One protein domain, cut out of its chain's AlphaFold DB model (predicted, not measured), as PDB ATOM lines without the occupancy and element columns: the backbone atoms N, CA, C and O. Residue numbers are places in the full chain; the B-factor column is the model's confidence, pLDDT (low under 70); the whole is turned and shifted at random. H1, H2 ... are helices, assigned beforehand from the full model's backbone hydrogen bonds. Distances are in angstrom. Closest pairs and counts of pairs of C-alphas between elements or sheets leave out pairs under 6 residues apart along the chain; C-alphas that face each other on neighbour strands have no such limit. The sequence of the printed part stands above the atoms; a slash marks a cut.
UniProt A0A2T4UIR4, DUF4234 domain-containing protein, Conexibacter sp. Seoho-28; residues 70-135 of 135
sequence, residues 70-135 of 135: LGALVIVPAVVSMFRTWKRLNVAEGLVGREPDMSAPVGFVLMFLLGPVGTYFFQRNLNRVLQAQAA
ATOM      1  N   LEU A  70     -28.321 -48.940 -29.903       83.88
ATOM      2  CA  LEU A  70     -29.723 -48.512 -29.919       83.88
ATOM      3  C   LEU A  70     -29.825 -47.024 -30.242       83.88
ATOM      4  O   LEU A  70     -30.661 -46.643 -31.050       83.88
ATOM      5  N   GLY A  71     -28.941 -46.192 -29.685       81.69
ATOM      6  CA  GLY A  71     -28.851 -44.778 -30.034       81.69
ATOM      7  C   GLY A  71     -28.637 -44.585 -31.534       81.69
ATOM      8  O   GLY A  71     -29.410 -43.882 -32.177       81.69
ATOM      9  N   ALA A  72     -27.665 -45.279 -32.129       81.88
ATOM     10  CA  ALA A  72     -27.440 -45.245 -33.573       81.88
ATOM     11  C   ALA A  72     -28.651 -45.769 -34.369       81.88
ATOM     12  O   ALA A  72     -29.050 -45.147 -35.355       81.88
ATOM     13  N   LEU A  73     -29.272 -46.866 -33.920       81.81
ATOM     14  CA  LEU A  73     -30.483 -47.429 -34.524       81.81
ATOM     15  C   LEU A  73     -31.706 -46.521 -34.403       81.81
ATOM     16  O   LEU A  73     -32.635 -46.705 -35.172       81.81
ATOM     17  N   VAL A  74     -31.742 -45.566 -33.478       84.25
ATOM     18  CA  VAL A  74     -32.823 -44.574 -33.387       84.25
ATOM     19  C   VAL A  74     -32.480 -43.331 -34.207       84.25
ATOM     20  O   VAL A  74     -33.317 -42.839 -34.964       84.25
ATOM     21  N   ILE A  75     -31.239 -42.850 -34.115       84.25
ATOM     22  CA  ILE A  75     -30.776 -41.641 -34.805       84.25
ATOM     23  C   ILE A  75     -30.848 -41.823 -36.324       84.25
ATOM     24  O   ILE A  75     -31.401 -40.965 -37.010       84.25
ATOM     25  N   VAL A  76     -30.350 -42.938 -36.868       86.75
ATOM     26  CA  VAL A  76     -30.324 -43.147 -38.326       86.75
ATOM     27  C   VAL A  76     -31.743 -43.161 -38.925       86.75
ATOM     28  O   VAL A  76     -31.997 -42.378 -39.846       86.75
ATOM     29  N   PRO A  77     -32.715 -43.947 -38.414       86.31
ATOM     30  CA  PRO A  77     -34.099 -43.877 -38.877       86.31
ATOM     31  C   PRO A  77     -34.761 -42.519 -38.658       86.31
ATOM     32  O   PRO A  77     -35.524 -42.099 -39.525       86.31
ATOM     33  N   ALA A  78     -34.470 -41.808 -37.563       88.19
ATOM     34  CA  ALA A  78     -35.012 -40.468 -37.332       88.19
ATOM     35  C   ALA A  78     -34.532 -39.469 -38.399       88.19
ATOM     36  O   ALA A  78     -35.340 -38.751 -38.990       88.19
ATOM     37  N   VAL A  79     -33.237 -39.487 -38.720       89.81
ATOM     38  CA  VAL A  79     -32.637 -38.649 -39.768       89.81
ATOM     39  C   VAL A  79     -33.235 -38.973 -41.142       89.81
ATOM     40  O   VAL A  79     -33.667 -38.073 -41.867       89.81
ATOM     41  N   VAL A  80     -33.341 -40.259 -41.487       93.00
ATOM     42  CA  VAL A  80     -33.970 -40.704 -42.744       93.00
ATOM     43  C   VAL A  80     -35.448 -40.307 -42.800       93.00
ATOM     44  O   VAL A  80     -35.927 -39.867 -43.848       93.00
ATOM     45  N   SER A  81     -36.177 -40.444 -41.691       94.62
ATOM     46  CA  SER A  81     -37.577 -40.029 -41.575       94.62
ATOM     47  C   SER A  81     -37.730 -38.537 -41.862       94.62
ATOM     48  O   SER A  81     -38.546 -38.160 -42.699       94.62
ATOM     49  N   MET A  82     -36.881 -37.692 -41.272       93.12
ATOM     50  CA  MET A  82     -36.918 -36.245 -41.481       93.12
ATOM     51  C   MET A  82     -36.702 -35.857 -42.950       93.12
ATOM     52  O   MET A  82     -37.461 -35.053 -43.494       93.12
ATOM     53  N   PHE A  83     -35.730 -36.472 -43.629       96.69
ATOM     54  CA  PHE A  83     -35.524 -36.254 -45.064       96.69
ATOM     55  C   PHE A  83     -36.742 -36.688 -45.894       96.69
ATOM     56  O   PHE A  83     -37.186 -35.981 -46.802       96.69
ATOM     57  N   ARG A  84     -37.328 -37.848 -45.569       97.06
ATOM     58  CA  ARG A  84     -38.537 -38.345 -46.243       97.06
ATOM     59  C   ARG A  84     -39.738 -37.428 -46.019       97.06
ATOM     60  O   ARG A  84     -40.532 -37.272 -46.941       97.06
ATOM     61  N   THR A  85     -39.869 -36.812 -44.849       96.88
ATOM     62  CA  THR A  85     -40.936 -35.845 -44.549       96.88
ATOM     63  C   THR A  85     -40.849 -34.617 -45.448       96.88
ATOM     64  O   THR A  85     -41.853 -34.232 -46.043       96.88
ATOM     65  N   TRP A  86     -39.653 -34.069 -45.657       97.62
ATOM     66  CA  TRP A  86     -39.441 -33.011 -46.647       97.62
ATOM     67  C   TRP A  86     -39.786 -33.458 -48.067       97.62
ATOM     68  O   TRP A  86     -40.503 -32.762 -48.777       97.62
ATOM     69  N   LYS A  87     -39.375 -34.666 -48.470       97.88
ATOM     70  CA  LYS A  87     -39.757 -35.214 -49.781       97.88
ATOM     71  C   LYS A  87     -41.280 -35.307 -49.944       97.88
ATOM     72  O   LYS A  87     -41.788 -35.010 -51.020       97.88
ATOM     73  N   ARG A  88     -42.008 -35.710 -48.897       97.12
ATOM     74  CA  ARG A  88     -43.481 -35.764 -48.903       97.12
ATOM     75  C   ARG A  88     -44.103 -34.378 -49.065       97.12
ATOM     76  O   ARG A  88     -45.069 -34.264 -49.809       97.12
ATOM     77  N   LEU A  89     -43.544 -33.348 -48.422       97.25
ATOM     78  CA  LEU A  89     -44.012 -31.969 -48.587       97.25
ATOM     79  C   LEU A  89     -43.843 -31.490 -50.035       97.25
ATOM     80  O   LEU A  89     -44.815 -31.031 -50.622       97.25
ATOM     81  N   ASN A  90     -42.671 -31.696 -50.642       97.75
ATOM     82  CA  ASN A  90     -42.433 -31.323 -52.042       97.75
ATOM     83  C   ASN A  90     -43.386 -32.039 -53.014       97.75
ATOM     84  O   ASN A  90     -43.816 -31.461 -54.010       97.75
ATOM     85  N   VAL A  91     -43.730 -33.303 -52.737       97.19
ATOM     86  CA  VAL A  91     -44.751 -34.026 -53.513       97.19
ATOM     87  C   VAL A  91     -46.127 -33.382 -53.329       97.19
ATOM     88  O   VAL A  91     -46.835 -33.193 -54.313       97.19
ATOM     89  N   ALA A  92     -46.503 -33.021 -52.100       96.94
ATOM     90  CA  ALA A  92     -47.782 -32.372 -51.818       96.94
ATOM     91  C   ALA A  92     -47.903 -30.993 -52.489       96.94
ATOM     92  O   ALA A  92     -48.966 -30.678 -53.014       96.94
ATOM     93  N   GLU A  93     -46.819 -30.213 -52.540       96.75
ATOM     94  CA  GLU A  93     -46.746 -28.968 -53.319       96.75
ATOM     95  C   GLU A  93     -47.059 -29.228 -54.801       96.75
ATOM     96  O   GLU A  93     -47.949 -28.583 -55.359       96.75
ATOM     97  N   GLY A  94     -46.434 -30.244 -55.404       95.81
ATOM     98  CA  GLY A  94     -46.699 -30.621 -56.796       95.81
ATOM     99  C   GLY A  94     -48.151 -31.037 -57.066       95.81
ATOM    100  O   GLY A  94     -48.696 -30.714 -58.120       95.81
ATOM    101  N   LEU A  95     -48.807 -31.710 -56.115       95.12
ATOM    102  CA  LEU A  95     -50.200 -32.159 -56.263       95.12
ATOM    103  C   LEU A  95     -51.211 -31.008 -56.315       95.12
ATOM    104  O   LEU A  95     -52.262 -31.161 -56.931       95.12
ATOM    105  N   VAL A  96     -50.894 -29.866 -55.706       95.50
ATOM    106  CA  VAL A  96     -51.720 -28.649 -55.777       95.50
ATOM    107  C   VAL A  96     -51.244 -27.691 -56.876       95.50
ATOM    108  O   VAL A  96     -51.535 -26.498 -56.838       95.50
ATOM    109  N   GLY A  97     -50.470 -28.195 -57.844       92.88
ATOM    110  CA  GLY A  97     -49.970 -27.416 -58.977       92.88
ATOM    111  C   GLY A  97     -48.909 -26.378 -58.605       92.88
ATOM    112  O   GLY A  97     -48.708 -25.423 -59.353       92.88
ATOM    113  N   ARG A  98     -48.239 -26.529 -57.454       92.25
ATOM    114  CA  ARG A  98     -47.157 -25.641 -57.018       92.25
ATOM    115  C   ARG A  98     -45.803 -26.297 -57.243       92.25
ATOM    116  O   ARG A  98     -45.599 -27.466 -56.921       92.25
ATOM    117  N   GLU A  99     -44.843 -25.517 -57.718       91.31
ATOM    118  CA  GLU A  99     -43.447 -25.942 -57.673       91.31
ATOM    119  C   GLU A  99     -42.901 -25.795 -56.243       91.31
ATOM    120  O   GLU A  99     -43.246 -24.826 -55.558       91.31
ATOM    121  N   PRO A 100     -42.069 -26.738 -55.761       89.50
ATOM    122  CA  PRO A 100     -41.477 -26.628 -54.438       89.50
ATOM    123  C   PRO A 100     -40.606 -25.379 -54.300       89.50
ATOM    124  O   PRO A 100     -39.555 -25.279 -54.931       89.50
ATOM    125  N   ASP A 101     -40.990 -24.471 -53.398       86.94
ATOM    126  CA  ASP A 101     -40.198 -23.268 -53.091       86.94
ATOM    127  C   ASP A 101     -38.812 -23.640 -52.516       86.94
ATOM    128  O   ASP A 101     -37.871 -22.847 -52.553       86.94
ATOM    129  N   MET A 102     -38.685 -24.843 -51.941       93.38
ATOM    130  CA  MET A 102     -37.444 -25.373 -51.386       93.38
ATOM    131  C   MET A 102     -37.308 -26.873 -51.660       93.38
ATOM    132  O   MET A 102     -38.240 -27.654 -51.467       93.38
ATOM    133  N   SER A 103     -36.118 -27.308 -52.076       94.94
ATOM    134  CA  SER A 103     -35.851 -28.729 -52.301       94.94
ATOM    135  C   SER A 103     -35.731 -29.493 -50.979       94.94
ATOM    136  O   SER A 103     -35.207 -28.982 -49.983       94.94
ATOM    137  N   ALA A 104     -36.177 -30.751 -50.971       95.62
ATOM    138  CA  ALA A 104     -36.144 -31.585 -49.774       95.62
ATOM    139  C   ALA A 104     -34.753 -31.709 -49.108       95.62
ATOM    140  O   ALA A 104     -34.700 -31.653 -47.880       95.62
ATOM    141  N   PRO A 105     -33.622 -31.821 -49.844       96.44
ATOM    142  CA  PRO A 105     -32.295 -31.811 -49.227       96.44
ATOM    143  C   PRO A 105     -31.974 -30.507 -48.491       96.44
ATOM    144  O   PRO A 105     -31.447 -30.555 -47.383       96.44
ATOM    145  N   VAL A 106     -32.320 -29.351 -49.069       96.44
ATOM    146  CA  VAL A 106     -32.072 -28.043 -48.441       96.44
ATOM    147  C   VAL A 106     -32.921 -27.896 -47.181       96.44
ATOM    148  O   VAL A 106     -32.388 -27.574 -46.120       96.44
ATOM    149  N   GLY A 107     -34.215 -28.217 -47.264       96.00
ATOM    150  CA  GLY A 107     -35.108 -28.197 -46.105       96.00
ATOM    151  C   GLY A 107     -34.655 -29.144 -44.995       96.00
ATOM    152  O   GLY A 107     -34.649 -28.768 -43.822       96.00
ATOM    153  N   PHE A 108     -34.200 -30.347 -45.354       96.56
ATOM    154  CA  PHE A 108     -33.650 -31.314 -44.408       96.56
ATOM    155  C   PHE A 108     -32.401 -30.785 -43.699       96.56
ATOM    156  O   PHE A 108     -32.344 -30.863 -42.477       96.56
ATOM    157  N   VAL A 109     -31.427 -30.226 -44.425       96.38
ATOM    158  CA  VAL A 109     -30.203 -29.676 -43.816       96.38
ATOM    159  C   VAL A 109     -30.539 -28.510 -42.889       96.38
ATOM    160  O   VAL A 109     -30.031 -28.457 -41.769       96.38
ATOM    161  N   LEU A 110     -31.438 -27.616 -43.310       96.00
ATOM    162  CA  LEU A 110     -31.906 -26.520 -42.464       96.00
ATOM    163  C   LEU A 110     -32.600 -27.037 -41.206       96.00
ATOM    164  O   LEU A 110     -32.324 -26.540 -40.127       96.00
ATOM    165  N   MET A 111     -33.463 -28.046 -41.310       94.00
ATOM    166  CA  MET A 111     -34.143 -28.618 -40.145       94.00
ATOM    167  C   MET A 111     -33.194 -29.421 -39.243       94.00
ATOM    168  O   MET A 111     -33.355 -29.399 -38.029       94.00
ATOM    169  N   PHE A 112     -32.191 -30.095 -39.809       93.19
ATOM    170  CA  PHE A 112     -31.213 -30.866 -39.043       93.19
ATOM    171  C   PHE A 112     -30.245 -29.972 -38.264       93.19
ATOM    172  O   PHE A 112     -29.965 -30.247 -37.102       93.19
ATOM    173  N   LEU A 113     -29.738 -28.905 -38.891       94.19
ATOM    174  CA  LEU A 113     -28.736 -28.018 -38.290       94.19
ATOM    175  C   LEU A 113     -29.357 -26.823 -37.556       94.19
ATOM    176  O   LEU A 113     -28.830 -26.378 -36.541       94.19
ATOM    177  N   LEU A 114     -30.472 -26.298 -38.067       95.38
ATOM    178  CA  LEU A 114     -31.158 -25.096 -37.588       95.38
ATOM    179  C   LEU A 114     -32.647 -25.397 -37.367       95.38
ATOM    180  O   LEU A 114     -33.513 -24.777 -37.988       95.38
ATOM    181  N   GLY A 115     -32.939 -26.351 -36.475       91.69
ATOM    182  CA  GLY A 115     -34.284 -26.869 -36.177       91.69
ATOM    183  C   GLY A 115     -35.420 -25.845 -36.298       91.69
ATOM    184  O   GLY A 115     -36.271 -26.027 -37.167       91.69
ATOM    185  N   PRO A 116     -35.408 -24.737 -35.526       94.44
ATOM    186  CA  PRO A 116     -36.464 -23.721 -35.573       94.44
ATOM    187  C   PRO A 116     -36.658 -23.056 -36.946       94.44
ATOM    188  O   PRO A 116     -37.782 -22.751 -37.346       94.44
ATOM    189  N   VAL A 117     -35.569 -22.835 -37.688       94.69
ATOM    190  CA  VAL A 117     -35.605 -22.223 -39.024       94.69
ATOM    191  C   VAL A 117     -36.172 -23.217 -40.034       94.69
ATOM    192  O   VAL A 117     -37.075 -22.879 -40.800       94.69
ATOM    193  N   GLY A 118     -35.697 -24.465 -40.006       94.75
ATOM    194  CA  GLY A 118     -36.226 -25.522 -40.862       94.75
ATOM    195  C   GLY A 118     -37.713 -25.789 -40.614       94.75
ATOM    196  O   GLY A 118     -38.476 -25.888 -41.573       94.75
ATOM    197  N   THR A 119     -38.157 -25.840 -39.353       94.50
ATOM    198  CA  THR A 119     -39.580 -26.018 -39.013       94.50
ATOM    199  C   THR A 119     -40.432 -24.835 -39.454       94.50
ATOM    200  O   THR A 119     -41.531 -25.050 -39.960       94.50
ATOM    201  N   TYR A 120     -39.932 -23.601 -39.329       96.94
ATOM    202  CA  TYR A 120     -40.628 -22.414 -39.829       96.94
ATOM    203  C   TYR A 120     -40.894 -22.507 -41.337       96.94
ATOM    204  O   TYR A 120     -42.034 -22.350 -41.777       96.94
ATOM    205  N   PHE A 121     -39.863 -22.813 -42.135       96.81
ATOM    206  CA  PHE A 121     -40.024 -22.951 -43.583       96.81
ATOM    207  C   PHE A 121     -40.921 -24.133 -43.955       96.81
ATOM    208  O   PHE A 121     -41.777 -23.980 -44.825       96.81
ATOM    209  N   PHE A 122     -40.781 -25.270 -43.268       96.94
ATOM    210  CA  PHE A 122     -41.635 -26.438 -43.482       96.94
ATOM    211  C   PHE A 122     -43.109 -26.087 -43.267       96.94
ATOM    212  O   PHE A 122     -43.940 -26.318 -44.143       96.94
ATOM    213  N   GLN A 123     -43.426 -25.468 -42.125       97.44
ATOM    214  CA  GLN A 123     -44.793 -25.095 -41.777       97.44
ATOM    215  C   GLN A 123     -45.356 -24.048 -42.741       97.44
ATOM    216  O   GLN A 123     -46.505 -24.153 -43.165       97.44
ATOM    217  N   ARG A 124     -44.555 -23.044 -43.118       97.00
ATOM    218  CA  ARG A 124     -44.973 -22.008 -44.071       97.00
ATOM    219  C   ARG A 124     -45.341 -22.611 -45.427       97.00
ATOM    220  O   ARG A 124     -46.375 -22.251 -45.984       97.00
ATOM    221  N   ASN A 125     -44.511 -23.511 -45.947       96.19
ATOM    222  CA  ASN A 125     -44.750 -24.181 -47.222       96.19
ATOM    223  C   ASN A 125     -45.969 -25.107 -47.142       96.19
ATOM    224  O   ASN A 125     -46.847 -25.036 -47.997       96.19
ATOM    225  N   LEU A 126     -46.101 -25.880 -46.060       96.62
ATOM    226  CA  LEU A 126     -47.283 -26.706 -45.814       96.62
ATOM    227  C   LEU A 126     -48.575 -25.874 -45.769       96.62
ATOM    228  O   LEU A 126     -49.562 -26.247 -46.396       96.62
ATOM    229  N   ASN A 127     -48.575 -24.717 -45.101       96.81
ATOM    230  CA  ASN A 127     -49.741 -23.828 -45.065       96.81
ATOM    231  C   ASN A 127     -50.144 -23.345 -46.465       96.81
ATOM    232  O   ASN A 127     -51.333 -23.240 -46.751       96.81
ATOM    233  N   ARG A 128     -49.174 -23.079 -47.348       94.00
ATOM    234  CA  ARG A 128     -49.454 -22.710 -48.745       94.00
ATOM    235  C   ARG A 128     -50.094 -23.859 -49.513       94.00
ATOM    236  O   ARG A 128     -51.007 -23.610 -50.291       94.00
ATOM    237  N   VAL A 129     -49.646 -25.095 -49.279       95.19
ATOM    238  CA  VAL A 129     -50.284 -26.291 -49.852       95.19
ATOM    239  C   VAL A 129     -51.736 -26.395 -49.391       95.19
ATOM    240  O   VAL A 129     -52.624 -26.540 -50.223       95.19
ATOM    241  N   LEU A 130     -51.988 -26.252 -48.088       94.75
ATOM    242  CA  LEU A 130     -53.339 -26.324 -47.520       94.75
ATOM    243  C   LEU A 130     -54.262 -25.222 -48.059       94.75
ATOM    244  O   LEU A 130     -55.418 -25.487 -48.370       94.75
ATOM    245  N   GLN A 131     -53.753 -23.997 -48.203       95.06
ATOM    246  CA  GLN A 131     -54.511 -22.887 -48.789       95.06
ATOM    247  C   GLN A 131     -54.828 -23.127 -50.266       95.06
ATOM    248  O   GLN A 131     -55.956 -22.896 -50.680       95.06
ATOM    249  N   ALA A 132     -53.854 -23.609 -51.046       92.50
ATOM    250  CA  ALA A 132     -54.056 -23.926 -52.458       92.50
ATOM    251  C   ALA A 132     -55.034 -25.091 -52.663       92.50
ATOM    252  O   ALA A 132     -55.745 -25.111 -53.656       92.50
ATOM    253  N   GLN A 133     -55.087 -26.042 -51.728       89.62
ATOM    254  CA  GLN A 133     -56.050 -27.142 -51.760       89.62
ATOM    255  C   GLN A 133     -57.489 -26.693 -51.451       89.62
ATOM    256  O   GLN A 133     -58.433 -27.324 -51.917       89.62
ATOM    257  N   ALA A 134     -57.662 -25.667 -50.616       85.81
ATOM    258  CA  ALA A 134     -58.974 -25.196 -50.168       85.81
ATOM    259  C   ALA A 134     -59.630 -24.167 -51.108       85.81
ATOM    260  O   ALA A 134     -60.779 -23.793 -50.866       85.81
ATOM    261  N   ALA A 135     -58.896 -23.684 -52.114       69.81
ATOM    262  CA  ALA A 135     -59.365 -22.750 -53.138       69.81
ATOM    263  C   ALA A 135     -59.979 -23.498 -54.328       69.81
ATOM    264  O   ALA A 135     -60.980 -22.979 -54.873       69.81
TER     265      ALA A 135
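Overview. This is residues 70 to 135 of the 135 residues of the protein "DUF4234 domain-containing protein" of Conexibacter sp. Seoho-28 (UniProt A0A2T4UIR4). One long helix, H1, makes the long axis; a helical hairpin of H2 and H3 packs on its later part, and residues 70 to 78 of H1 stick out. The three form an up-and-down bundle, each running against the one before. The printed part has 66 residues, no named strand and class all helix; it is only just compact, close to loose, with radius of gyration of the C-alphas 12.9 A and spans 45 by 20 by 17 A.

Arrangement. H1, residues 70 to 95, and H2, residues 104 to 113, form a hairpin at a steep tilt of 42 degrees; H1 touches H2 with residues 79 to 90 alone, closest at the C-alphas of Trp 86 and Ala 104, 4.8 A. H2 and H3, residues 115 to 134, form another, at 38 degrees, only just steep; H3 touches H2 with residues 117 to 122 alone, closest at the C-alphas of Met 111 and Gly 118, 3.8 A. H1, with residues 86 to 93 alone, touches H3, with residues 122 to 129 alone, the same way at a shallow tilt of 34 degrees, only just short of steep; the closest C-alphas, of Glu 93 and Val 129, are 5.6 A apart. Every O i to N i+4 pair is within hydrogen-bond range in H2 and H3, and 21 of 22 in H1.

Along the chain. H1, 37.2 A long, begins at C-alpha 70 (-29.723, -48.512, -29.919). H2 measures 14.1 A; H3, 28.4 A, ends at C-alpha 134 (-58.974, -25.196, -50.168).

Size, cuts and confidence. The farthest C-alphas, of Leu 70 and Ala 135, are 45.6 A apart. The printed part has no cut; link H1 to H2 is short, H2 to H3 tight. Residue 135 alone has pLDDT under 70.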